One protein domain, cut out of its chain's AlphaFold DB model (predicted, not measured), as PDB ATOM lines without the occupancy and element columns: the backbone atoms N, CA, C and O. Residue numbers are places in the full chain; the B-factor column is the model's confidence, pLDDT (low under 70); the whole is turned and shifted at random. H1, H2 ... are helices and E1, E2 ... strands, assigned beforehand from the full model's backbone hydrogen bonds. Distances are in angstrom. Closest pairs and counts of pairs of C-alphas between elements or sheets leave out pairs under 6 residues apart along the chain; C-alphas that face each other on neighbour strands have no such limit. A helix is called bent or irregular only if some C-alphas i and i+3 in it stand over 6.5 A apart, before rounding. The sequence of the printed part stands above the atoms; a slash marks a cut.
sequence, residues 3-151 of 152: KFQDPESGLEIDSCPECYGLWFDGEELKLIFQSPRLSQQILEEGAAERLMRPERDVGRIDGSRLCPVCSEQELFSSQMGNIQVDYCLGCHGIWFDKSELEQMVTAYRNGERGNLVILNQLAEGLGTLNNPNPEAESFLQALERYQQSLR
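Overview. This is residues 3 to 151 of the 152 residues of an uncharacterized protein of Phycisphaerales bacterium (UniProt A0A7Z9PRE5). A strongly twisted sheet of six short strands, made of two three-stranded meanders joined edge to edge through E3 and E6, is covered in part by helices. H2 and H5 run side by side, H3 and H4 cross at nearly a right angle, and a long stretch without a named element, residues 52 to 75, runs between H2 and E4. The printed part has 149 residues, with elements in the order E1 E2 E3 H1 H2 E4 E5 E6 H3 H4 H5; the sheet order is E1 E2 E3 E6 E5 E4, all antiparallel. The class is mixed, helices and strands; the whole is compact, with a radius of gyration of the C-alphas of 14.5 A and spans of 39 by 33 by 33 A.

Arrangement. E1, residues 3 to 5, and E2, residues 12 to 15, form a hairpin, with N 4 and O 13 at 2.8 A. E2 forms another with E3, residues 22 to 24, with N 23 and O 14 at 2.8 A. H1, residues 29 to 32, is on the sheet over none of its strands. H2, residues 36 to 51, is over E1, with a kink of 25 degrees near residue 45; the closest C-alphas, of Phe 4 and Leu 38, are 6.9 A apart. E4, residues 76 to 80, and E5, residues 83 to 87, form a hairpin, with N 78 and O 85 at 2.8 A. E5 forms one with E6, residues 94 to 96, with N 95 and O 86 at 2.8 A. E6 is also the antiparallel neighbour of E3, with N 22 and O 96 at 2.8 A. H3, residues 100 to 109, is on the same face as H4, residues 116 to 126; they only just touch, with 3 pairs of C-alphas within 8 A, the closest those of Tyr 108 and Leu 122, 7.5 A apart. H4 touches H1, the closest C-alphas being those of Lys 30 and Gly 125, 4.1 A. H5, residues 134 to 149, is not on the sheet; it touches H2 at a shallow tilt of 17 degrees, the same way, with C-alphas of Ser 39 and Phe 139 closest at 5.2 A. Every O i to N i+4 pair is within hydrogen-bond range in H3 and H4, against 7 of 12 in H2 and 10 of 12 in H5; H1 is too short for such a pair.

Along the chain. E1 begins at C-alpha 3, (-23.188, 41.435, -26.565). E4 measures 13.4 A, E5 12.8 A, H2 20.8 A, H3 14.1 A and H4 14.8 A. H5 measures 24.2 A and ends at C-alpha 149, (-10.760, 34.878, -46.202); it is irregular, with C-alphas 135 and 138 7.1 A apart.

Size, cuts and confidence. The two C-alphas farthest apart, of Asp 62 and Asn 130, are 41.6 A apart. The printed part has no cut, and the link from H2 to E4 is long, with 24 residues. Mean pLDDT of the printed part is 89.3; residues 54 to 59 and residue 61 are under 70.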
ATOM      1  N   LYS A   3     -23.765  40.088 -26.668       91.50
ATOM      2  CA  LYS A   3     -23.188  41.435 -26.565       91.50
ATOM      3  C   LYS A   3     -21.682  41.380 -26.753       91.50
ATOM      4  O   LYS A   3     -21.007  40.617 -26.060       91.50
ATOM      5  N   PHE A   4     -21.170  42.207 -27.651       93.00
ATOM      6  CA  PHE A   4     -19.755  42.536 -27.728       93.00
ATOM      7  C   PHE A   4     -19.537  43.875 -27.036       93.00
ATOM      8  O   PHE A   4     -20.296  44.808 -27.266       93.00
ATOM      9  N   GLN A   5     -18.531  43.970 -26.172       94.69
ATOM     10  CA  GLN A   5     -18.291  45.173 -25.379       94.69
ATOM     11  C   GLN A   5     -16.830  45.598 -25.448       94.69
ATOM     12  O   GLN A   5     -15.916  44.774 -25.313       94.69
ATOM     13  N   ASP A   6     -16.628  46.901 -25.584       94.69
ATOM     14  CA  ASP A   6     -15.346  47.553 -25.394       94.69
ATOM     15  C   ASP A   6     -15.379  48.382 -24.103       94.69
ATOM     16  O   ASP A   6     -16.001  49.442 -24.066       94.69
ATOM     17  N   PRO A   7     -14.725  47.927 -23.021       90.44
ATOM     18  CA  PRO A   7     -14.742  48.643 -21.750       90.44
ATOM     19  C   PRO A   7     -13.988  49.979 -21.797       90.44
ATOM     20  O   PRO A   7     -14.186  50.793 -20.899       90.44
ATOM     21  N   GLU A   8     -13.118  50.203 -22.789       88.81
ATOM     22  CA  GLU A   8     -12.362  51.455 -22.902       88.81
ATOM     23  C   GLU A   8     -13.228  52.582 -23.469       88.81
ATOM     24  O   GLU A   8     -13.238  53.687 -22.927       88.81
ATOM     25  N   SER A   9     -13.988  52.294 -24.527       87.50
ATOM     26  CA  SER A   9     -14.904  53.254 -25.155       87.50
ATOM     27  C   SER A   9     -16.315  53.231 -24.557       87.50
ATOM     28  O   SER A   9     -17.079  54.175 -24.750       87.50
ATOM     29  N   GLY A  10     -16.670  52.172 -23.824       91.19
ATOM     30  CA  GLY A  10     -18.032  51.915 -23.354       91.19
ATOM     31  C   GLY A  10     -18.983  51.432 -24.455       91.19
ATOM     32  O   GLY A  10     -20.175  51.310 -24.189       91.19
ATOM     33  N   LEU A  11     -18.470  51.170 -25.663       95.06
ATOM     34  CA  LEU A  11     -19.245  50.707 -26.810       95.06
ATOM     35  C   LEU A  11     -19.779  49.293 -26.567       95.06
ATOM     36  O   LEU A  11     -19.018  48.379 -26.228       95.06
ATOM     37  N   GLU A  12     -21.073  49.107 -26.802       95.62
ATOM     38  CA  GLU A  12     -21.736  47.812 -26.799       95.62
ATOM     39  C   GLU A  12     -22.329  47.545 -28.186       95.62
ATOM     40  O   GLU A  12     -22.934  48.413 -28.783       95.62
ATOM     41  N   ILE A  13     -22.131  46.350 -28.739       95.44
ATOM     42  CA  ILE A  13     -22.754  45.945 -30.003       95.44
ATOM     43  C   ILE A  13     -23.510  44.656 -29.755       95.44
ATOM     44  O   ILE A  13     -22.938  43.635 -29.357       95.44
ATOM     45  N   ASP A  14     -24.806  44.696 -30.020       94.12
ATOM     46  CA  ASP A  14     -25.679  43.543 -29.914       94.12
ATOM     47  C   ASP A  14     -25.623  42.721 -31.207       94.12
ATOM     48  O   ASP A  14     -25.657  43.243 -32.317       94.12
ATOM     49  N   SER A  15     -25.574  41.400 -31.082       91.25
ATOM     50  CA  SER A  15     -25.577  40.479 -32.212       91.25
ATOM     51  C   SER A  15     -26.647  39.406 -32.072       91.25
ATOM     52  O   SER A  15     -26.895  38.849 -30.994       91.25
ATOM     53  N   CYS A  16     -27.298  39.098 -33.190       88.69
ATOM     54  CA  CYS A  16     -28.246  38.000 -33.266       88.69
ATOM     55  C   CYS A  16     -27.501  36.661 -33.414       88.69
ATOM     56  O   CYS A  16     -26.826  36.463 -34.418       88.69
ATOM     57  N   PRO A  17     -27.671  35.685 -32.504       85.25
ATOM     58  CA  PRO A  17     -26.964  34.402 -32.588       85.25
ATOM     59  C   PRO A  17     -27.462  33.486 -33.723       85.25
ATOM     60  O   PRO A  17     -26.873  32.436 -33.975       85.25
ATOM     61  N   GLU A  18     -28.568  33.834 -34.388       84.00
ATOM     62  CA  GLU A  18     -29.177  32.995 -35.425       84.00
ATOM     63  C   GLU A  18     -28.846  33.440 -36.853       84.00
ATOM     64  O   GLU A  18     -28.542  32.584 -37.697       84.00
ATOM     65  N   CYS A  19     -28.922  34.752 -37.118       84.56
ATOM     66  CA  CYS A  19     -28.578  35.361 -38.409       84.56
ATOM     67  C   CYS A  19     -27.257  36.129 -38.407       84.56
ATOM     68  O   CYS A  19     -26.782  36.471 -39.484       84.56
ATOM     69  N   TYR A  20     -26.653  36.382 -37.242       87.56
ATOM     70  CA  TYR A  20     -25.421  37.164 -37.097       87.56
ATOM     71  C   TYR A  20     -25.521  38.609 -37.595       87.56
ATOM     72  O   TYR A  20     -24.512  39.216 -37.965       87.56
ATOM     73  N   GLY A  21     -26.738  39.156 -37.589       90.50
ATOM     74  CA  GLY A  21     -26.952  40.591 -37.694       90.50
ATOM     75  C   GLY A  21     -26.360  41.322 -36.489       90.50
ATOM     76  O   GLY A  21     -26.218  40.738 -35.407       90.50
ATOM     77  N   LEU A  22     -26.001  42.580 -36.705       93.94
ATOM     78  CA  LEU A  22     -25.415  43.489 -35.730       93.94
ATOM     79  C   LEU A  22     -26.363  44.658 -35.508       93.94
ATOM     80  O   LEU A  22     -26.875  45.242 -36.460       93.94
ATOM     81  N   TRP A  23     -26.558  45.011 -34.250       95.88
ATOM     82  CA  TRP A  23     -27.325  46.160 -33.821       95.88
ATOM     83  C   TRP A  23     -26.389  47.171 -33.165       95.88
ATOM     84  O   TRP A  23     -25.637  46.826 -32.255       95.88
ATOM     85  N   PHE A  24     -26.457  48.400 -33.663       96.94
ATOM     86  CA  PHE A  24     -25.752  49.564 -33.145       96.94
ATOM     87  C   PHE A  24     -26.796  50.525 -32.597       96.94
ATOM     88  O   PHE A  24     -27.668  50.967 -33.350       96.94
ATOM     89  N   ASP A  25     -26.724  50.875 -31.322       94.75
ATOM     90  CA  ASP A  25     -27.600  51.883 -30.746       94.75
ATOM     91  C   ASP A  25     -27.227  53.274 -31.257       94.75
ATOM     92  O   ASP A  25     -26.055  53.618 -31.349       94.75
ATOM     93  N   GLY A  26     -28.230  54.097 -31.574       91.69
ATOM     94  CA  GLY A  26     -28.113  55.530 -31.872       91.69
ATOM     95  C   GLY A  26     -26.878  55.975 -32.668       91.69
ATOM     96  O   GLY A  26     -26.931  56.113 -33.890       91.69
ATOM     97  N   GLU A  27     -25.794  56.282 -31.951       91.88
ATOM     98  CA  GLU A  27     -24.537  56.821 -32.481       91.88
ATOM     99  C   GLU A  27     -23.333  55.865 -32.379       91.88
ATOM    100  O   GLU A  27     -22.188  56.298 -32.475       91.88
ATOM    101  N   GLU A  28     -23.544  54.574 -32.161       96.44
ATOM    102  CA  GLU A  28     -22.470  53.602 -31.933       96.44
ATOM    103  C   GLU A  28     -21.742  53.167 -33.208       96.44
ATOM    104  O   GLU A  28     -20.582  52.746 -33.148       96.44
ATOM    105  N   LEU A  29     -22.359  53.316 -34.387       96.88
ATOM    106  CA  LEU A  29     -21.734  52.921 -35.653       96.88
ATOM    107  C   LEU A  29     -20.437  53.698 -35.913       96.88
ATOM    108  O   LEU A  29     -19.506  53.152 -36.490       96.88
ATOM    109  N   LYS A  30     -20.320  54.958 -35.484       96.44
ATOM    110  CA  LYS A  30     -19.052  55.696 -35.648       96.44
ATOM    111  C   LYS A  30     -17.940  55.179 -34.730       96.44
ATOM    112  O   LYS A  30     -16.766  55.311 -35.068       96.44
ATOM    113  N   LEU A  31     -18.309  54.591 -33.592       96.56
ATOM    114  CA  LEU A  31     -17.383  54.180 -32.540       96.56
ATOM    115  C   LEU A  31     -16.709  52.841 -32.853       96.56
ATOM    116  O   LEU A  31     -15.549  52.656 -32.495       96.56
ATOM    117  N   ILE A  32     -17.376  51.926 -33.574       95.88
ATOM    118  CA  ILE A  32     -16.759  50.635 -33.934       95.88
ATOM    119  C   ILE A  32     -15.483  50.813 -34.757       95.88
ATOM    120  O   ILE A  32     -14.527  50.058 -34.589       95.88
ATOM    121  N   PHE A  33     -15.418  51.856 -35.586       96.56
ATOM    122  CA  PHE A  33     -14.231  52.147 -36.385       96.56
ATOM    123  C   PHE A  33     -13.020  52.517 -35.524       96.56
ATOM    124  O   PHE A  33     -11.897  52.295 -35.954       96.56
ATOM    125  N   GLN A  34     -13.239  53.003 -34.305       94.44
ATOM    126  CA  GLN A  34     -12.198  53.415 -33.364       94.44
ATOM    127  C   GLN A  34     -11.928  52.358 -32.281       94.44
ATOM    128  O   GLN A  34     -11.111  52.591 -31.395       94.44
ATOM    129  N   SER A  35     -12.593  51.195 -32.331       95.56
ATOM    130  CA  SER A  35     -12.396  50.097 -31.377       95.56
ATOM    131  C   SER A  35     -11.665  48.924 -32.043       95.56
ATOM    132  O   SER A  35     -12.307  48.063 -32.659       95.56
ATOM    133  N   PRO A  36     -10.323  48.824 -31.922       92.94
ATOM    134  CA  PRO A  36      -9.562  47.694 -32.460       92.94
ATOM    135  C   PRO A  36     -10.047  46.351 -31.914       92.94
ATOM    136  O   PRO A  36     -10.122  45.367 -32.647       92.94
ATOM    137  N   ARG A  37     -10.419  46.328 -30.629       93.31
ATOM    138  CA  ARG A  37     -10.919  45.140 -29.937       93.31
ATOM    139  C   ARG A  37     -12.189  44.614 -30.594       93.31
ATOM    140  O   ARG A  37     -12.230  43.453 -30.989       93.31
ATOM    141  N   LEU A  38     -13.211  45.458 -30.728       94.00
ATOM    142  CA  LEU A  38     -14.478  45.028 -31.316       94.00
ATOM    143  C   LEU A  38     -14.354  44.777 -32.815       94.00
ATOM    144  O   LEU A  38     -14.963  43.837 -33.317       94.00
ATOM    145  N   SER A  39     -13.508  45.540 -33.512       92.75
ATOM    146  CA  SER A  39     -13.168  45.274 -34.914       92.75
ATOM    147  C   SER A  39     -12.649  43.847 -35.095       92.75
ATOM    148  O   SER A  39     -13.151  43.109 -35.939       92.75
ATOM    149  N   GLN A  40     -11.683  43.430 -34.269       89.62
ATOM    150  CA  GLN A  40     -11.128  42.080 -34.300       89.62
ATOM    151  C   GLN A  40     -12.171  41.022 -33.921       89.62
ATOM    152  O   GLN A  40     -12.324  40.022 -34.623       89.62
ATOM    153  N   GLN A  41     -12.939  41.246 -32.854       90.75
ATOM    154  CA  GLN A  41     -13.949  40.283 -32.413       90.75
ATOM    155  C   GLN A  41     -15.061  40.076 -33.449       90.75
ATOM    156  O   GLN A  41     -15.481  38.946 -33.675       90.75
ATOM    157  N   ILE A  42     -15.527  41.134 -34.113       90.69
ATOM    158  CA  ILE A  42     -16.641  41.056 -35.069       90.69
ATOM    159  C   ILE A  42     -16.181  40.569 -36.452       90.69
ATOM    160  O   ILE A  42     -16.900  39.793 -37.093       90.69
ATOM    161  N   LEU A  43     -15.011  41.020 -36.923       88.62
ATOM    162  CA  LEU A  43     -14.524  40.766 -38.287       88.62
ATOM    163  C   LEU A  43     -13.540  39.598 -38.398       88.62
ATOM    164  O   LEU A  43     -13.373  39.070 -39.492       88.62
ATOM    165  N   GLU A  44     -12.877  39.179 -37.320       82.19
ATOM    166  CA  GLU A  44     -11.920  38.063 -37.363       82.19
ATOM    167  C   GLU A  44     -12.455  36.849 -36.607       82.19
ATOM    168  O   GLU A  44     -12.618  35.778 -37.190       82.19
ATOM    169  N   GLU A  45     -12.779  37.013 -35.325       78.75
ATOM    170  CA  GLU A  45     -13.219  35.896 -34.481       78.75
ATOM    171  C   GLU A  45     -14.660  35.479 -34.816       78.75
ATOM    172  O   GLU A  45     -14.936  34.315 -35.109       78.75
ATOM    173  N   GLY A  46     -15.578  36.447 -34.864       73.31
ATOM    174  CA  GLY A  46     -16.982  36.247 -35.226       73.31
ATOM    175  C   GLY A  46     -17.195  35.957 -36.712       73.31
ATOM    176  O   GLY A  46     -18.229  35.404 -37.098       73.31
ATOM    177  N   ALA A  47     -16.213  36.266 -37.560       75.19
ATOM    178  CA  ALA A  47     -16.278  35.990 -38.990       75.19
ATOM    179  C   ALA A  47     -16.368  34.499 -39.312       75.19
ATOM    180  O   ALA A  47     -17.119  34.127 -40.210       75.19
ATOM    181  N   ALA A  48     -15.660  33.636 -38.578       74.88
ATOM    182  CA  ALA A  48     -15.719  32.194 -38.810       74.88
ATOM    183  C   ALA A  48     -17.148  31.653 -38.628       74.88
ATOM    184  O   ALA A  48     -17.646  30.899 -39.467       74.88
ATOM    185  N   GLU A  49     -17.845  32.089 -37.577       74.50
ATOM    186  CA  GLU A  49     -19.235  31.693 -37.339       74.50
ATOM    187  C   GLU A  49     -20.182  32.267 -38.393       74.50
ATOM    188  O   GLU A  49     -21.037  31.548 -38.920       74.50
ATOM    189  N   ARG A  50     -19.987  33.544 -38.751       76.62
ATOM    190  CA  ARG A  50     -20.745  34.218 -39.812       76.62
ATOM    191  C   ARG A  50     -20.594  33.467 -41.129       76.62
ATOM    192  O   ARG A  50     -21.593  33.231 -41.803       76.62
ATOM    193  N   LEU A  51     -19.390  33.020 -41.473       75.00
ATOM    194  CA  LEU A  51     -19.089  32.319 -42.719       75.00
ATOM    195  C   LEU A  51     -19.759  30.954 -42.849       75.00
ATOM    196  O   LEU A  51     -20.275  30.618 -43.912       75.00
ATOM    197  N   MET A  52     -19.790  30.180 -41.768       73.38
ATOM    198  CA  MET A  52     -20.280  28.797 -41.789       73.38
ATOM    199  C   MET A  52     -21.810  28.675 -41.817       73.38
ATOM    200  O   MET A  52     -22.346  27.566 -41.870       73.38
ATOM    201  N   ARG A  53     -22.541  29.792 -41.747       70.44
ATOM    202  CA  ARG A  53     -23.999  29.800 -41.575       70.44
ATOM    203  C   ARG A  53     -24.698  30.307 -42.837       70.44
ATOM    204  O   ARG A  53     -24.287  31.340 -43.368       70.44
ATOM    205  N   PRO A  54     -25.752  29.619 -43.318       67.94
ATOM    206  CA  PRO A  54     -26.511  30.087 -44.472       67.94
ATOM    207  C   PRO A  54     -27.136  31.449 -44.166       67.94
ATOM    208  O   PRO A  54     -27.542  31.697 -43.026       67.94
ATOM    209  N   GLU A  55     -27.215  32.314 -45.177       65.81
ATOM    210  CA  GLU A  55     -27.982  33.555 -45.079       65.81
ATOM    211  C   GLU A  55     -29.425  33.207 -44.721       65.81
ATOM    212  O   GLU A  55     -30.124  32.489 -45.438       65.81
ATOM    213  N   ARG A  56     -29.840  33.661 -43.542       64.12
ATOM    214  CA  ARG A  56     -31.211  33.559 -43.067       64.12
ATOM    215  C   ARG A  56     -31.610  34.948 -42.626       64.12
ATOM    216  O   ARG A  56     -30.970  35.506 -41.736       64.12
ATOM    217  N   ASP A  57     -32.668  35.469 -43.230       66.00
ATOM    218  CA  ASP A  57     -33.307  36.697 -42.775       66.00
ATOM    219  C   ASP A  57     -34.111  36.374 -41.504       66.00
ATOM    220  O   ASP A  57     -35.309  36.089 -41.529       66.00
ATOM    221  N   VAL A  58     -33.397  36.246 -40.381       66.62
ATOM    222  CA  VAL A  58     -34.014  36.013 -39.073       66.62
ATOM    223  C   VAL A  58     -34.482  37.359 -38.535       66.62
ATOM    224  O   VAL A  58     -33.713  38.321 -38.454       66.62
ATOM    225  N   GLY A  59     -35.752  37.410 -38.142       64.94
ATOM    226  CA  GLY A  59     -36.350  38.581 -37.510       64.94
ATOM    227  C   GLY A  59     -37.115  39.514 -38.445       64.94
ATOM    228  O   GLY A  59     -37.717  40.453 -37.931       64.94
ATOM    229  N   ARG A  60     -37.164  39.256 -39.763       72.94
ATOM    230  CA  ARG A  60     -38.173  39.877 -40.632       72.94
ATOM    231  C   ARG A  60     -39.453  39.045 -40.660       72.94
ATOM    232  O   ARG A  60     -39.460  37.914 -41.138       72.94
ATOM    233  N   ILE A  61     -40.539  39.611 -40.145       65.69
ATOM    234  CA  ILE A  61     -41.900  39.075 -40.260       65.69
ATOM    235  C   ILE A  61     -42.599  39.917 -41.327       65.69
ATOM    236  O   ILE A  61     -42.626  41.140 -41.218       65.69
ATOM    237  N   ASP A  62     -43.085  39.287 -42.399       71.81
ATOM    238  CA  ASP A  62     -43.709  39.967 -43.549       71.81
ATOM    239  C   ASP A  62     -42.860  41.106 -44.163       71.81
ATOM    240  O   ASP A  62     -43.377  42.075 -44.713       71.81
ATOM    241  N   GLY A  63     -41.529  40.981 -44.092       72.19
ATOM    242  CA  GLY A  63     -40.583  41.967 -44.626       72.19
ATOM    243  C   GLY A  63     -40.244  43.125 -43.680       72.19
ATOM    244  O   GLY A  63     -39.486  44.005 -44.080       72.19
ATOM    245  N   SER A  64     -40.742  43.114 -42.439       75.06
ATOM    246  CA  SER A  64     -40.458  44.130 -41.416       75.06
ATOM    247  C   SER A  64     -39.777  43.526 -40.185       75.06
ATOM    248  O   SER A  64     -40.066  42.394 -39.796       75.06
ATOM    249  N   ARG A  65     -38.855  44.273 -39.566       88.00
ATOM    250  CA  ARG A  65     -38.123  43.889 -38.346       88.00
ATOM    251  C   ARG A  65     -38.523  44.817 -37.203       88.00
ATOM    252  O   ARG A  65     -38.625  46.022 -37.403       88.00
ATOM    253  N   LEU A  66     -38.711  44.280 -35.998       90.56
ATOM    254  CA  LEU A  66     -38.947  45.099 -34.803       90.56
ATOM    255  C   LEU A  66     -37.631  45.613 -34.216       90.56
ATOM    256  O   LEU A  66     -36.624  44.905 -34.197       90.56
ATOM    257  N   CYS A  67     -37.659  46.836 -33.698       92.00
ATOM    258  CA  CYS A  67     -36.553  47.403 -32.945       92.00
ATOM    259  C   CYS A  67     -36.309  46.579 -31.668       92.00
ATOM    260  O   CYS A  67     -37.254  46.354 -30.909       92.00
ATOM    261  N   PRO A  68     -35.065  46.153 -31.379       90.50
ATOM    262  CA  PRO A  68     -34.765  45.409 -30.156       90.50
ATOM    263  C   PRO A  68     -34.843  46.278 -28.887       90.50
ATOM    264  O   PRO A  68     -34.910  45.733 -27.788       90.50
ATOM    265  N   VAL A  69     -34.850  47.610 -29.034       92.69
ATOM    266  CA  VAL A  69     -34.867  48.580 -27.924       92.69
ATOM    267  C   VAL A  69     -36.249  49.199 -27.719       92.69
ATOM    268  O   VAL A  69     -36.745  49.277 -26.595       92.69
ATOM    269  N   CYS A  70     -36.889  49.652 -28.797       93.50
ATOM    270  CA  CYS A  70     -38.192  50.308 -28.736       93.50
ATOM    271  C   CYS A  70     -39.321  49.272 -28.746       93.50
ATOM    272  O   CYS A  70     -39.388  48.432 -29.640       93.50
ATOM    273  N   SER A  71     -40.259  49.371 -27.804       87.50
ATOM    274  CA  SER A  71     -41.449  48.515 -27.799       87.50
ATOM    275  C   SER A  71     -42.322  48.773 -29.031       87.50
ATOM    276  O   SER A  71     -42.660  49.920 -29.307       87.50
ATOM    277  N   GLU A  72     -42.689  47.706 -29.748       85.12
ATOM    278  CA  GLU A  72     -43.640  47.718 -30.879       85.12
ATOM    279  C   GLU A  72     -43.271  48.651 -32.053       85.12
ATOM    280  O   GLU A  72     -44.106  48.940 -32.907       85.12
ATOM    281  N   GLN A  73     -42.018  49.106 -32.136       90.69
ATOM    282  CA  GLN A  73     -41.552  49.960 -33.227       90.69
ATOM    283  C   GLN A  73     -40.939  49.117 -34.345       90.69
ATOM    284  O   GLN A  73     -39.921  48.454 -34.141       90.69
ATOM    285  N   GLU A  74     -41.500  49.209 -35.547       92.69
ATOM    286  CA  GLU A  74     -40.882  48.659 -36.754       92.69
ATOM    287  C   GLU A  74     -39.656  49.480 -37.175       92.69
ATOM    288  O   GLU A  74     -39.631  50.716 -37.058       92.69
ATOM    289  N   LEU A  75     -38.633  48.783 -37.661       92.50
ATOM    290  CA  LEU A  75     -37.465  49.381 -38.279       92.50
ATOM    291  C   LEU A  75     -37.782  49.760 -39.726       92.50
ATOM    292  O   LEU A  75     -38.391  49.008 -40.481       92.50
ATOM    293  N   PHE A  76     -37.326  50.942 -40.116       91.44
ATOM    294  CA  PHE A  76     -37.468  51.457 -41.463       91.44
ATOM    295  C   PHE A  76     -36.293  51.005 -42.330       91.44
ATOM    296  O   PHE A  76     -35.136  51.273 -42.004       91.44
ATOM    297  N   SER A  77     -36.595  50.368 -43.459       90.56
ATOM    298  CA  SER A  77     -35.593  49.980 -44.450       90.56
ATOM    299  C   SER A  77     -34.969  51.213 -45.110       90.56
ATOM    300  O   SER A  77     -35.651  52.053 -45.697       90.56
ATOM    301  N   SER A  78     -33.650  51.321 -45.018       89.19
ATOM    302  CA  SER A  78     -32.834  52.387 -45.581       89.19
ATOM    303  C   SER A  78     -31.814  51.794 -46.546       89.19
ATOM    304  O   SER A  78     -31.256  50.736 -46.281       89.19
ATOM    305  N   GLN A  79     -31.530  52.480 -47.654       87.88
ATOM    306  CA  GLN A  79     -30.607  51.980 -48.676       87.88
ATOM    307  C   GLN A  79     -29.416  52.914 -48.895       87.88
ATOM    308  O   GLN A  79     -29.544  54.144 -48.855       87.88
ATOM    309  N   MET A  80     -28.259  52.314 -49.162       86.81
ATOM    310  CA  MET A  80     -27.076  52.967 -49.718       86.81
ATOM    311  C   MET A  80     -26.539  52.089 -50.848       86.81
ATOM    312  O   MET A  80     -26.058  50.982 -50.612       86.81
ATOM    313  N   GLY A  81     -26.712  52.557 -52.085       85.00
ATOM    314  CA  GLY A  81     -26.524  51.719 -53.269       85.00
ATOM    315  C   GLY A  81     -27.446  50.506 -53.240       85.00
ATOM    316  O   GLY A  81     -28.660  50.654 -53.143       85.00
ATOM    317  N   ASN A  82     -26.854  49.314 -53.304       86.94
ATOM    318  CA  ASN A  82     -27.583  48.042 -53.243       86.94
ATOM    319  C   ASN A  82     -27.658  47.456 -51.825       86.94
ATOM    320  O   ASN A  82     -28.160  46.349 -51.651       86.94
ATOM    321  N   ILE A  83     -27.125  48.163 -50.829       91.19
ATOM    322  CA  ILE A  83     -27.071  47.693 -49.447       91.19
ATOM    323  C   ILE A  83     -28.291  48.249 -48.735       91.19
ATOM    324  O   ILE A  83     -28.470  49.467 -48.648       91.19
ATOM    325  N   GLN A  84     -29.130  47.348 -48.249       90.25
ATOM    326  CA  GLN A  84     -30.243  47.674 -47.376       90.25
ATOM    327  C   GLN A  84     -29.758  47.585 -45.930       90.25
ATOM    328  O   GLN A  84     -28.910  46.769 -45.631       90.25
ATOM    329  N   VAL A  85     -30.251  48.441 -45.047       91.62
ATOM    330  CA  VAL A  85     -30.074  48.340 -43.593       91.62
ATOM    331  C   VAL A  85     -31.349  48.814 -42.926       91.62
ATOM    332  O   VAL A  85     -32.060  49.654 -43.479       91.62
ATOM    333  N   ASP A  86     -31.642  48.316 -41.733       93.00
ATOM    334  CA  ASP A  86     -32.869  48.684 -41.033       93.00
ATOM    335  C   ASP A  86     -32.559  49.725 -39.942       93.00
ATOM    336  O   ASP A  86     -31.627  49.570 -39.158       93.00
ATOM    337  N   TYR A  87     -33.324  50.813 -39.884       92.94
ATOM    338  CA  TYR A  87     -33.084  51.954 -38.993       92.94
ATOM    339  C   TYR A  87     -34.303  52.251 -38.117       92.94
ATOM    340  O   TYR A  87     -35.431  52.319 -38.604       92.94
ATOM    341  N   CYS A  88     -34.101  52.485 -36.820       93.88
ATOM    342  CA  CYS A  88     -35.190  52.840 -35.917       93.88
ATOM    343  C   CYS A  88     -35.442  54.352 -35.889       93.88
ATOM    344  O   CYS A  88     -34.575  55.125 -35.499       93.88
ATOM    345  N   LEU A  89     -36.673  54.784 -36.172       91.94
ATOM    346  CA  LEU A  89     -37.064  56.199 -36.061       91.94
ATOM    347  C   LEU A  89     -37.201  56.702 -34.609       91.94
ATOM    348  O   LEU A  89     -37.308  57.903 -34.399       91.94
ATOM    349  N   GLY A  90     -37.243  55.797 -33.624       93.38
ATOM    350  CA  GLY A  90     -37.417  56.134 -32.207       93.38
ATOM    351  C   GLY A  90     -36.096  56.304 -31.456       93.38
ATOM    352  O   GLY A  90     -35.842  57.362 -30.891       93.38
ATOM    353  N   CYS A  91     -35.256  55.263 -31.443       94.31
ATOM    354  CA  CYS A  91     -33.961  55.283 -30.750       94.31
ATOM    355  C   CYS A  91     -32.768  55.582 -31.668       94.31
ATOM    356  O   CYS A  91     -31.649  55.692 -31.181       94.31
ATOM    357  N   HIS A  92     -32.993  55.687 -32.982       93.50
ATOM    358  CA  HIS A  92     -31.955  55.907 -33.995       93.50
ATOM    359  C   HIS A  92     -30.924  54.778 -34.132       93.50
ATOM    360  O   HIS A  92     -29.906  54.961 -34.794       93.50
ATOM    361  N   GLY A  93     -31.189  53.607 -33.550       95.25
ATOM    362  CA  GLY A  93     -30.350  52.432 -33.750       95.25
ATOM    363  C   GLY A  93     -30.412  51.895 -35.180       95.25
ATOM    364  O   GLY A  93     -31.407  52.077 -35.893       95.25
ATOM    365  N   ILE A  94     -29.327  51.249 -35.592       95.56
ATOM    366  CA  ILE A  94     -29.113  50.715 -36.934       95.56
ATOM    367  C   ILE A  94     -28.869  49.214 -36.822       95.56
ATOM    368  O   ILE A  94     -27.980  48.762 -36.100       95.56
ATOM    369  N   TRP A  95     -29.636  48.446 -37.583       94.75
ATOM    370  CA  TRP A  95     -29.419  47.027 -37.778       94.75
ATOM    371  C   TRP A  95     -28.730  46.775 -39.117       94.75
ATOM    372  O   TRP A  95     -29.234  47.173 -40.168       94.75
ATOM    373  N   PHE A  96     -27.622  46.048 -39.063       93.94
ATOM    374  CA  PHE A  96     -26.947  45.471 -40.218       93.94
ATOM    375  C   PHE A  96     -27.182  43.968 -40.223       93.94
ATOM    376  O   PHE A  96     -26.850  43.280 -39.257       93.94
ATOM    377  N   ASP A  97     -27.712  43.430 -41.312       90.94
ATOM    378  CA  ASP A  97     -27.701  41.996 -41.538       90.94
ATOM    379  C   ASP A  97     -26.273  41.487 -41.767       90.94
ATOM    380  O   ASP A  97     -25.280  42.227 -41.835       90.94
ATOM    381  N   LYS A  98     -26.149  40.162 -41.824       87.50
ATOM    382  CA  LYS A  98     -24.871  39.498 -42.062       87.50
ATOM    383  C   LYS A  98     -24.179  40.117 -43.284       87.50
ATOM    384  O   LYS A  98     -24.777  40.257 -44.344       87.50
ATOM    385  N   SER A  99     -22.894  40.436 -43.134       88.06
ATOM    386  CA  SER A  99     -22.042  41.048 -44.159       88.06
ATOM    387  C   SER A  99     -22.404  42.483 -44.589       88.06
ATOM    388  O   SER A  99     -21.701  43.035 -45.438       88.06
ATOM    389  N   GLU A 100     -23.480  43.103 -44.089       92.62
ATOM    390  CA  GLU A 100     -23.899  44.433 -44.559       92.62
ATOM    391  C   GLU A 100     -23.000  45.556 -44.045       92.62
ATOM    392  O   GLU A 100     -22.754  46.505 -44.783       92.62
ATOM    393  N   LEU A 101     -22.449  45.448 -42.831       94.69
ATOM    394  CA  LEU A 101     -21.499  46.433 -42.298       94.69
ATOM    395  C   LEU A 101     -20.274  46.557 -43.217       94.69
ATOM    396  O   LEU A 101     -19.854  47.651 -43.591       94.69
ATOM    397  N   GLU A 102     -19.720  45.423 -43.623       93.38
ATOM    398  CA  GLU A 102     -18.542  45.318 -44.478       93.38
ATOM    399  C   GLU A 102     -18.805  45.872 -45.883       93.38
ATOM    400  O   GLU A 102     -17.975  46.591 -46.457       93.38
ATOM    401  N   GLN A 103     -19.982  45.561 -46.427       93.06
ATOM    402  CA  GLN A 103     -20.445  46.114 -47.695       93.06
ATOM    403  C   GLN A 103     -20.645  47.629 -47.586       93.06
ATOM    404  O   GLN A 103     -20.178  48.361 -48.456       93.06
ATOM    405  N   MET A 104     -21.251  48.112 -46.496       95.31
ATOM    406  CA  MET A 104     -21.515  49.531 -46.239       95.31
ATOM    407  C   MET A 104     -20.221  50.340 -46.189       95.31
ATOM    408  O   MET A 104     -20.114  51.380 -46.839       95.31
ATOM    409  N   VAL A 105     -19.208  49.840 -45.477       95.50
ATOM    410  CA  VAL A 105     -17.882  50.472 -45.412       95.50
ATOM    411  C   VAL A 105     -17.246  50.535 -46.801       95.50
ATOM    412  O   VAL A 105     -16.699  51.569 -47.191       95.50
ATOM    413  N   THR A 106     -17.351  49.456 -47.579       94.12
ATOM    414  CA  THR A 106     -16.818  49.404 -48.948       94.12
ATOM    415  C   THR A 106     -17.530  50.408 -49.862       94.12
ATOM    416  O   THR A 106     -16.874  51.194 -50.545       94.12
ATOM    417  N   ALA A 107     -18.863  50.445 -49.832       94.25
ATOM    418  CA  ALA A 107     -19.684  51.368 -50.610       94.25
ATOM    419  C   ALA A 107     -19.392  52.836 -50.257       94.25
ATOM    420  O   ALA A 107     -19.171  53.662 -51.145       94.25
ATOM    421  N   TYR A 108     -19.286  53.159 -48.966       95.38
ATOM    422  CA  TYR A 108     -18.952  54.508 -48.505       95.38
ATOM    423  C   TYR A 108     -17.590  54.976 -49.030       95.38
ATOM    424  O   TYR A 108     -17.463  56.096 -49.536       95.38
ATOM    425  N   ARG A 109     -16.575  54.102 -48.966       93.44
ATOM    426  CA  ARG A 109     -15.228  54.377 -49.495       93.44
ATOM    427  C   ARG A 109     -15.195  54.481 -51.022       93.44
ATOM    428  O   ARG A 109     -14.320  55.155 -51.555       93.44
ATOM    429  N   ASN A 110     -16.163  53.890 -51.717       93.31
ATOM    430  CA  ASN A 110     -16.354  54.063 -53.160       93.31
ATOM    431  C   ASN A 110     -17.143  55.337 -53.516       93.31
ATOM    432  O   ASN A 110     -17.372  55.615 -54.692       93.31
ATOM    433  N   GLY A 111     -17.532  56.136 -52.518       92.38
ATOM    434  CA  GLY A 111     -18.246  57.395 -52.712       92.38
ATOM    435  C   GLY A 111     -19.761  57.244 -52.816       92.38
ATOM    436  O   GLY A 111     -20.433  58.225 -53.142       92.38
ATOM    437  N   GLU A 112     -20.308  56.063 -52.520       92.75
ATOM    438  CA  GLU A 112     -21.753  55.885 -52.453       92.75
ATOM    439  C   GLU A 112     -22.359  56.723 -51.323       92.75
ATOM    440  O   GLU A 112     -21.724  57.057 -50.311       92.75
ATOM    441  N   ARG A 113     -23.607  57.128 -51.548       88.69
ATOM    442  CA  ARG A 113     -24.374  57.995 -50.661       88.69
ATOM    443  C   ARG A 113     -25.762  57.404 -50.459       88.69
ATOM    444  O   ARG A 113     -26.299  56.751 -51.348       88.69
ATOM    445  N   GLY A 114     -26.329  57.635 -49.285       87.62
ATOM    446  CA  GLY A 114     -27.642  57.150 -48.890       87.62
ATOM    447  C   GLY A 114     -28.201  58.002 -47.759       87.62
ATOM    448  O   GLY A 114     -28.063  59.226 -47.759       87.62
ATOM    449  N   ASN A 115     -28.818  57.349 -46.783       89.12
ATOM    450  CA  ASN A 115     -29.379  58.002 -45.606       89.12
ATOM    451  C   ASN A 115     -28.334  58.836 -44.842       89.12
ATOM    452  O   ASN A 115     -27.249  58.355 -44.514       89.12
ATOM    453  N   LEU A 116     -28.689  60.090 -44.544       90.12
ATOM    454  CA  LEU A 116     -27.799  61.065 -43.913       90.12
ATOM    455  C   LEU A 116     -27.350  60.662 -42.503       90.12
ATOM    456  O   LEU A 116     -26.229  60.989 -42.135       90.12
ATOM    457  N   VAL A 117     -28.174  59.944 -41.735       89.56
ATOM    458  CA  VAL A 117     -27.818  59.487 -40.381       89.56
ATOM    459  C   VAL A 117     -26.675  58.479 -40.451       89.56
ATOM    460  O   VAL A 117     -25.652  58.650 -39.794       89.56
ATOM    461  N   ILE A 118     -26.817  57.473 -41.315       92.25
ATOM    462  CA  ILE A 118     -25.792  56.447 -41.530       92.25
ATOM    463  C   ILE A 118     -24.537  57.081 -42.137       92.25
ATOM    464  O   ILE A 118     -23.431  56.850 -41.655       92.25
ATOM    465  N   LEU A 119     -24.698  57.936 -43.152       93.94
ATOM    466  CA  LEU A 119     -23.575  58.631 -43.779       93.94
ATOM    467  C   LEU A 119     -22.788  59.505 -42.807       93.94
ATOM    468  O   LEU A 119     -21.564  59.557 -42.913       93.94
ATOM    469  N   ASN A 120     -23.468  60.199 -41.895       94.69
ATOM    470  CA  ASN A 120     -22.803  61.049 -40.922       94.69
ATOM    471  C   ASN A 120     -21.970  60.211 -39.945       94.69
ATOM    472  O   ASN A 120     -20.805  60.519 -39.724       94.69
ATOM    473  N   GLN A 121     -22.510  59.093 -39.453       96.38
ATOM    474  CA  GLN A 121     -21.757  58.186 -38.582       96.38
ATOM    475  C   GLN A 121     -20.569  57.533 -39.298       96.38
ATOM    476  O   GLN A 121     -19.483  57.437 -38.729       96.38
ATOM    477  N   LEU A 122     -20.729  57.152 -40.571       96.56
ATOM    478  CA  LEU A 122     -19.616  56.669 -41.394       96.56
ATOM    479  C   LEU A 122     -18.548  57.752 -41.586       96.56
ATOM    480  O   LEU A 122     -17.366  57.452 -41.490       96.56
ATOM    481  N   ALA A 123     -18.941  59.005 -41.826       96.56
ATOM    482  CA  ALA A 123     -18.000  60.111 -41.993       96.56
ATOM    483  C   ALA A 123     -17.271  60.481 -40.694       96.56
ATOM    484  O   ALA A 123     -16.075  60.756 -40.740       96.56
ATOM    485  N   GLU A 124     -17.958  60.474 -39.549       96.69
ATOM    486  CA  GLU A 124     -17.346  60.698 -38.233       96.69
ATOM    487  C   GLU A 124     -16.382  59.564 -37.861       96.69
ATOM    488  O   GLU A 124     -15.300  59.810 -37.333       96.69
ATOM    489  N   GLY A 125     -16.749  58.322 -38.175       96.75
ATOM    490  CA  GLY A 125     -15.961  57.145 -37.838       96.75
ATOM    491  C   GLY A 125     -14.777  56.889 -38.771       96.75
ATOM    492  O   GLY A 125     -13.643  56.781 -38.315       96.75
ATOM    493  N   LEU A 126     -15.022  56.815 -40.082       97.19
ATOM    494  CA  LEU A 126     -14.020  56.486 -41.109       97.19
ATOM    495  C   LEU A 126     -13.270  57.715 -41.644       97.19
ATOM    496  O   LEU A 126     -12.233  57.579 -42.300       97.19
ATOM    497  N   GLY A 127     -13.792  58.919 -41.411       96.50
ATOM    498  CA  GLY A 127     -13.372  60.121 -42.123       96.50
ATOM    499  C   GLY A 127     -13.910  60.165 -43.554       96.50
ATOM    500  O   GLY A 127     -14.711  59.339 -43.984       96.50
ATOM    501  N   THR A 128     -13.463  61.153 -44.323       94.38
ATOM    502  CA  THR A 128     -13.882  61.359 -45.720       94.38
ATOM    503  C   THR A 128     -12.778  60.959 -46.697       94.38
ATOM    504  O   THR A 128     -11.621  60.836 -46.311       94.38
ATOM    505  N   LEU A 129     -13.095  60.846 -47.994       88.44
ATOM    506  CA  LEU A 129     -12.102  60.523 -49.034       88.44
ATOM    507  C   LEU A 129     -10.886  61.466 -49.043       88.44
ATOM    508  O   LEU A 129      -9.782  61.034 -49.351       88.44
ATOM    509  N   ASN A 130     -11.086  62.741 -48.695       92.75
ATOM    510  CA  ASN A 130     -10.019  63.745 -48.668       92.75
ATOM    511  C   ASN A 130      -9.378  63.910 -47.282       92.75
ATOM    512  O   ASN A 130      -8.355  64.577 -47.164       92.75
ATOM    513  N   ASN A 131      -9.995  63.360 -46.237       95.81
ATOM    514  CA  ASN A 131      -9.542  63.472 -44.856       95.81
ATOM    515  C   ASN A 131      -9.945  62.199 -44.093       95.81
ATOM    516  O   ASN A 131     -10.973  62.220 -43.404       95.81
ATOM    517  N   PRO A 132      -9.228  61.079 -44.297       95.44
ATOM    518  CA  PRO A 132      -9.529  59.817 -43.631       95.44
ATOM    519  C   PRO A 132      -9.238  59.921 -42.132       95.44
ATOM    520  O   PRO A 132      -8.335  60.655 -41.730       95.44
ATOM    521  N   ASN A 133      -9.978  59.176 -41.314       96.56
ATOM    522  CA  ASN A 133      -9.707  59.084 -39.883       96.56
ATOM    523  C   ASN A 133      -8.592  58.048 -39.632       96.56
ATOM    524  O   ASN A 133      -8.810  56.869 -39.924       96.56
ATOM    525  N   PRO A 134      -7.418  58.429 -39.087       95.62
ATOM    526  CA  PRO A 134      -6.352  57.478 -38.769       95.62
ATOM    527  C   PRO A 134      -6.764  56.422 -37.737       95.62
ATOM    528  O   PRO A 134      -6.274  55.298 -37.782       95.62
ATOM    529  N   GLU A 135      -7.693  56.744 -36.836       94.81
ATOM    530  CA  GLU A 135      -8.174  55.805 -35.814       94.81
ATOM    531  C   GLU A 135      -8.958  54.632 -36.422       94.81
ATOM    532  O   GLU A 135      -9.029  53.565 -35.821       94.81
ATOM    533  N   ALA A 136      -9.467  54.787 -37.652       96.56
ATOM    534  CA  ALA A 136     -10.155  53.728 -38.386       96.56
ATOM    535  C   ALA A 136      -9.217  52.676 -39.002       96.56
ATOM    536  O   ALA A 136      -9.687  51.673 -39.545       96.56
ATOM    537  N   GLU A 137      -7.897  52.879 -38.954       94.69
ATOM    538  CA  GLU A 137      -6.934  52.022 -39.650       94.69
ATOM    539  C   GLU A 137      -7.007  50.560 -39.185       94.69
ATOM    540  O   GLU A 137      -7.037  49.651 -40.017       94.69
ATOM    541  N   SER A 138      -7.112  50.315 -37.876       92.94
ATOM    542  CA  SER A 138      -7.204  48.952 -37.340       92.94
ATOM    543  C   SER A 138      -8.453  48.219 -37.824       92.94
ATOM    544  O   SER A 138      -8.376  47.037 -38.166       92.94
ATOM    545  N   PHE A 139      -9.589  48.921 -37.897       95.81
ATOM    546  CA  PHE A 139     -10.829  48.365 -38.431       95.81
ATOM    547  C   PHE A 139     -10.661  47.999 -39.908       95.81
ATOM    548  O   PHE A 139     -11.007  46.892 -40.321       95.81
ATOM    549  N   LEU A 140     -10.092  48.904 -40.711       95.56
ATOM    550  CA  LEU A 140      -9.901  48.684 -42.145       95.56
ATOM    551  C   LEU A 140      -8.962  47.504 -42.427       95.56
ATOM    552  O   LEU A 140      -9.248  46.696 -43.308       95.56
ATOM    553  N   GLN A 141      -7.891  47.354 -41.650       93.88
ATOM    554  CA  GLN A 141      -6.989  46.209 -41.768       93.88
ATOM    555  C   GLN A 141      -7.679  44.885 -41.395       93.88
ATOM    556  O   GLN A 141      -7.461  43.872 -42.061       93.88
ATOM    557  N   ALA A 142      -8.519  44.876 -40.351       92.75
ATOM    558  CA  ALA A 142      -9.313  43.701 -39.983       92.75
ATOM    559  C   ALA A 142     -10.324  43.339 -41.086       92.75
ATOM    560  O   ALA A 142     -10.440  42.176 -41.473       92.75
ATOM    561  N   LEU A 143     -10.987  44.346 -41.665       93.12
ATOM    562  CA  LEU A 143     -11.906  44.176 -42.789       93.12
ATOM    563  C   LEU A 143     -11.207  43.585 -44.021       93.12
ATOM    564  O   LEU A 143     -11.743  42.677 -44.654       93.12
ATOM    565  N   GLU A 144     -10.008  44.060 -44.358       92.44
ATOM    566  CA  GLU A 144      -9.234  43.521 -45.480       92.44
ATOM    567  C   GLU A 144      -8.882  42.041 -45.273       92.44
ATOM    568  O   GLU A 144      -9.044  41.237 -46.197       92.44
ATOM    569  N   ARG A 145      -8.465  41.652 -44.060       90.81
ATOM    570  CA  ARG A 145      -8.201  40.243 -43.712       90.81
ATOM    571  C   ARG A 145      -9.458  39.384 -43.830       90.81
ATOM    572  O   ARG A 145      -9.411  38.313 -44.438       90.81
ATOM    573  N   TYR A 146     -10.588  39.875 -43.320       88.81
ATOM    574  CA  TYR A 146     -11.879  39.206 -43.461       88.81
ATOM    575  C   TYR A 146     -12.237  38.984 -44.934       88.81
ATOM    576  O   TYR A 146     -12.473  37.851 -45.349       88.81
ATOM    577  N   GLN A 147     -12.187  40.028 -45.761       88.81
ATOM    578  CA  GLN A 147     -12.513  39.944 -47.189       88.81
ATOM    579  C   GLN A 147     -11.586  38.996 -47.963       88.81
ATOM    580  O   GLN A 147     -12.029  38.355 -48.917       88.81
ATOM    581  N   GLN A 148     -10.315  38.887 -47.571       88.75
ATOM    582  CA  GLN A 148      -9.390  37.910 -48.153       88.75
ATOM    583  C   GLN A 148      -9.791  36.470 -47.819       88.75
ATOM    584  O   GLN A 148      -9.703  35.611 -48.695       88.75
ATOM    585  N   SER A 149     -10.287  36.211 -46.604       85.81
ATOM    586  CA  SER A 149     -10.760  34.878 -46.202       85.81
ATOM    587  C   SER A 149     -11.982  34.399 -46.996       85.81
ATOM    588  O   SER A 149     -12.137  33.201 -47.199       85.81
ATOM    589  N   LEU A 150     -12.803  35.324 -47.515       81.69
ATOM    590  CA  LEU A 150     -13.985  35.015 -48.337       81.69
ATOM    591  C   LEU A 150     -13.652  34.546 -49.762       81.69
ATOM    592  O   LEU A 150     -14.535  34.075 -50.475       81.69
ATOM    593  N   ARG A 151     -12.414  34.760 -50.221       79.12
ATOM    594  CA  ARG A 151     -11.980  34.469 -51.601       79.12
ATOM    595  C   ARG A 151     -11.354  33.079 -51.762       79.12
ATOM    596  O   ARG A 151     -10.903  32.764 -52.863       79.12
TER     597      ARG A 151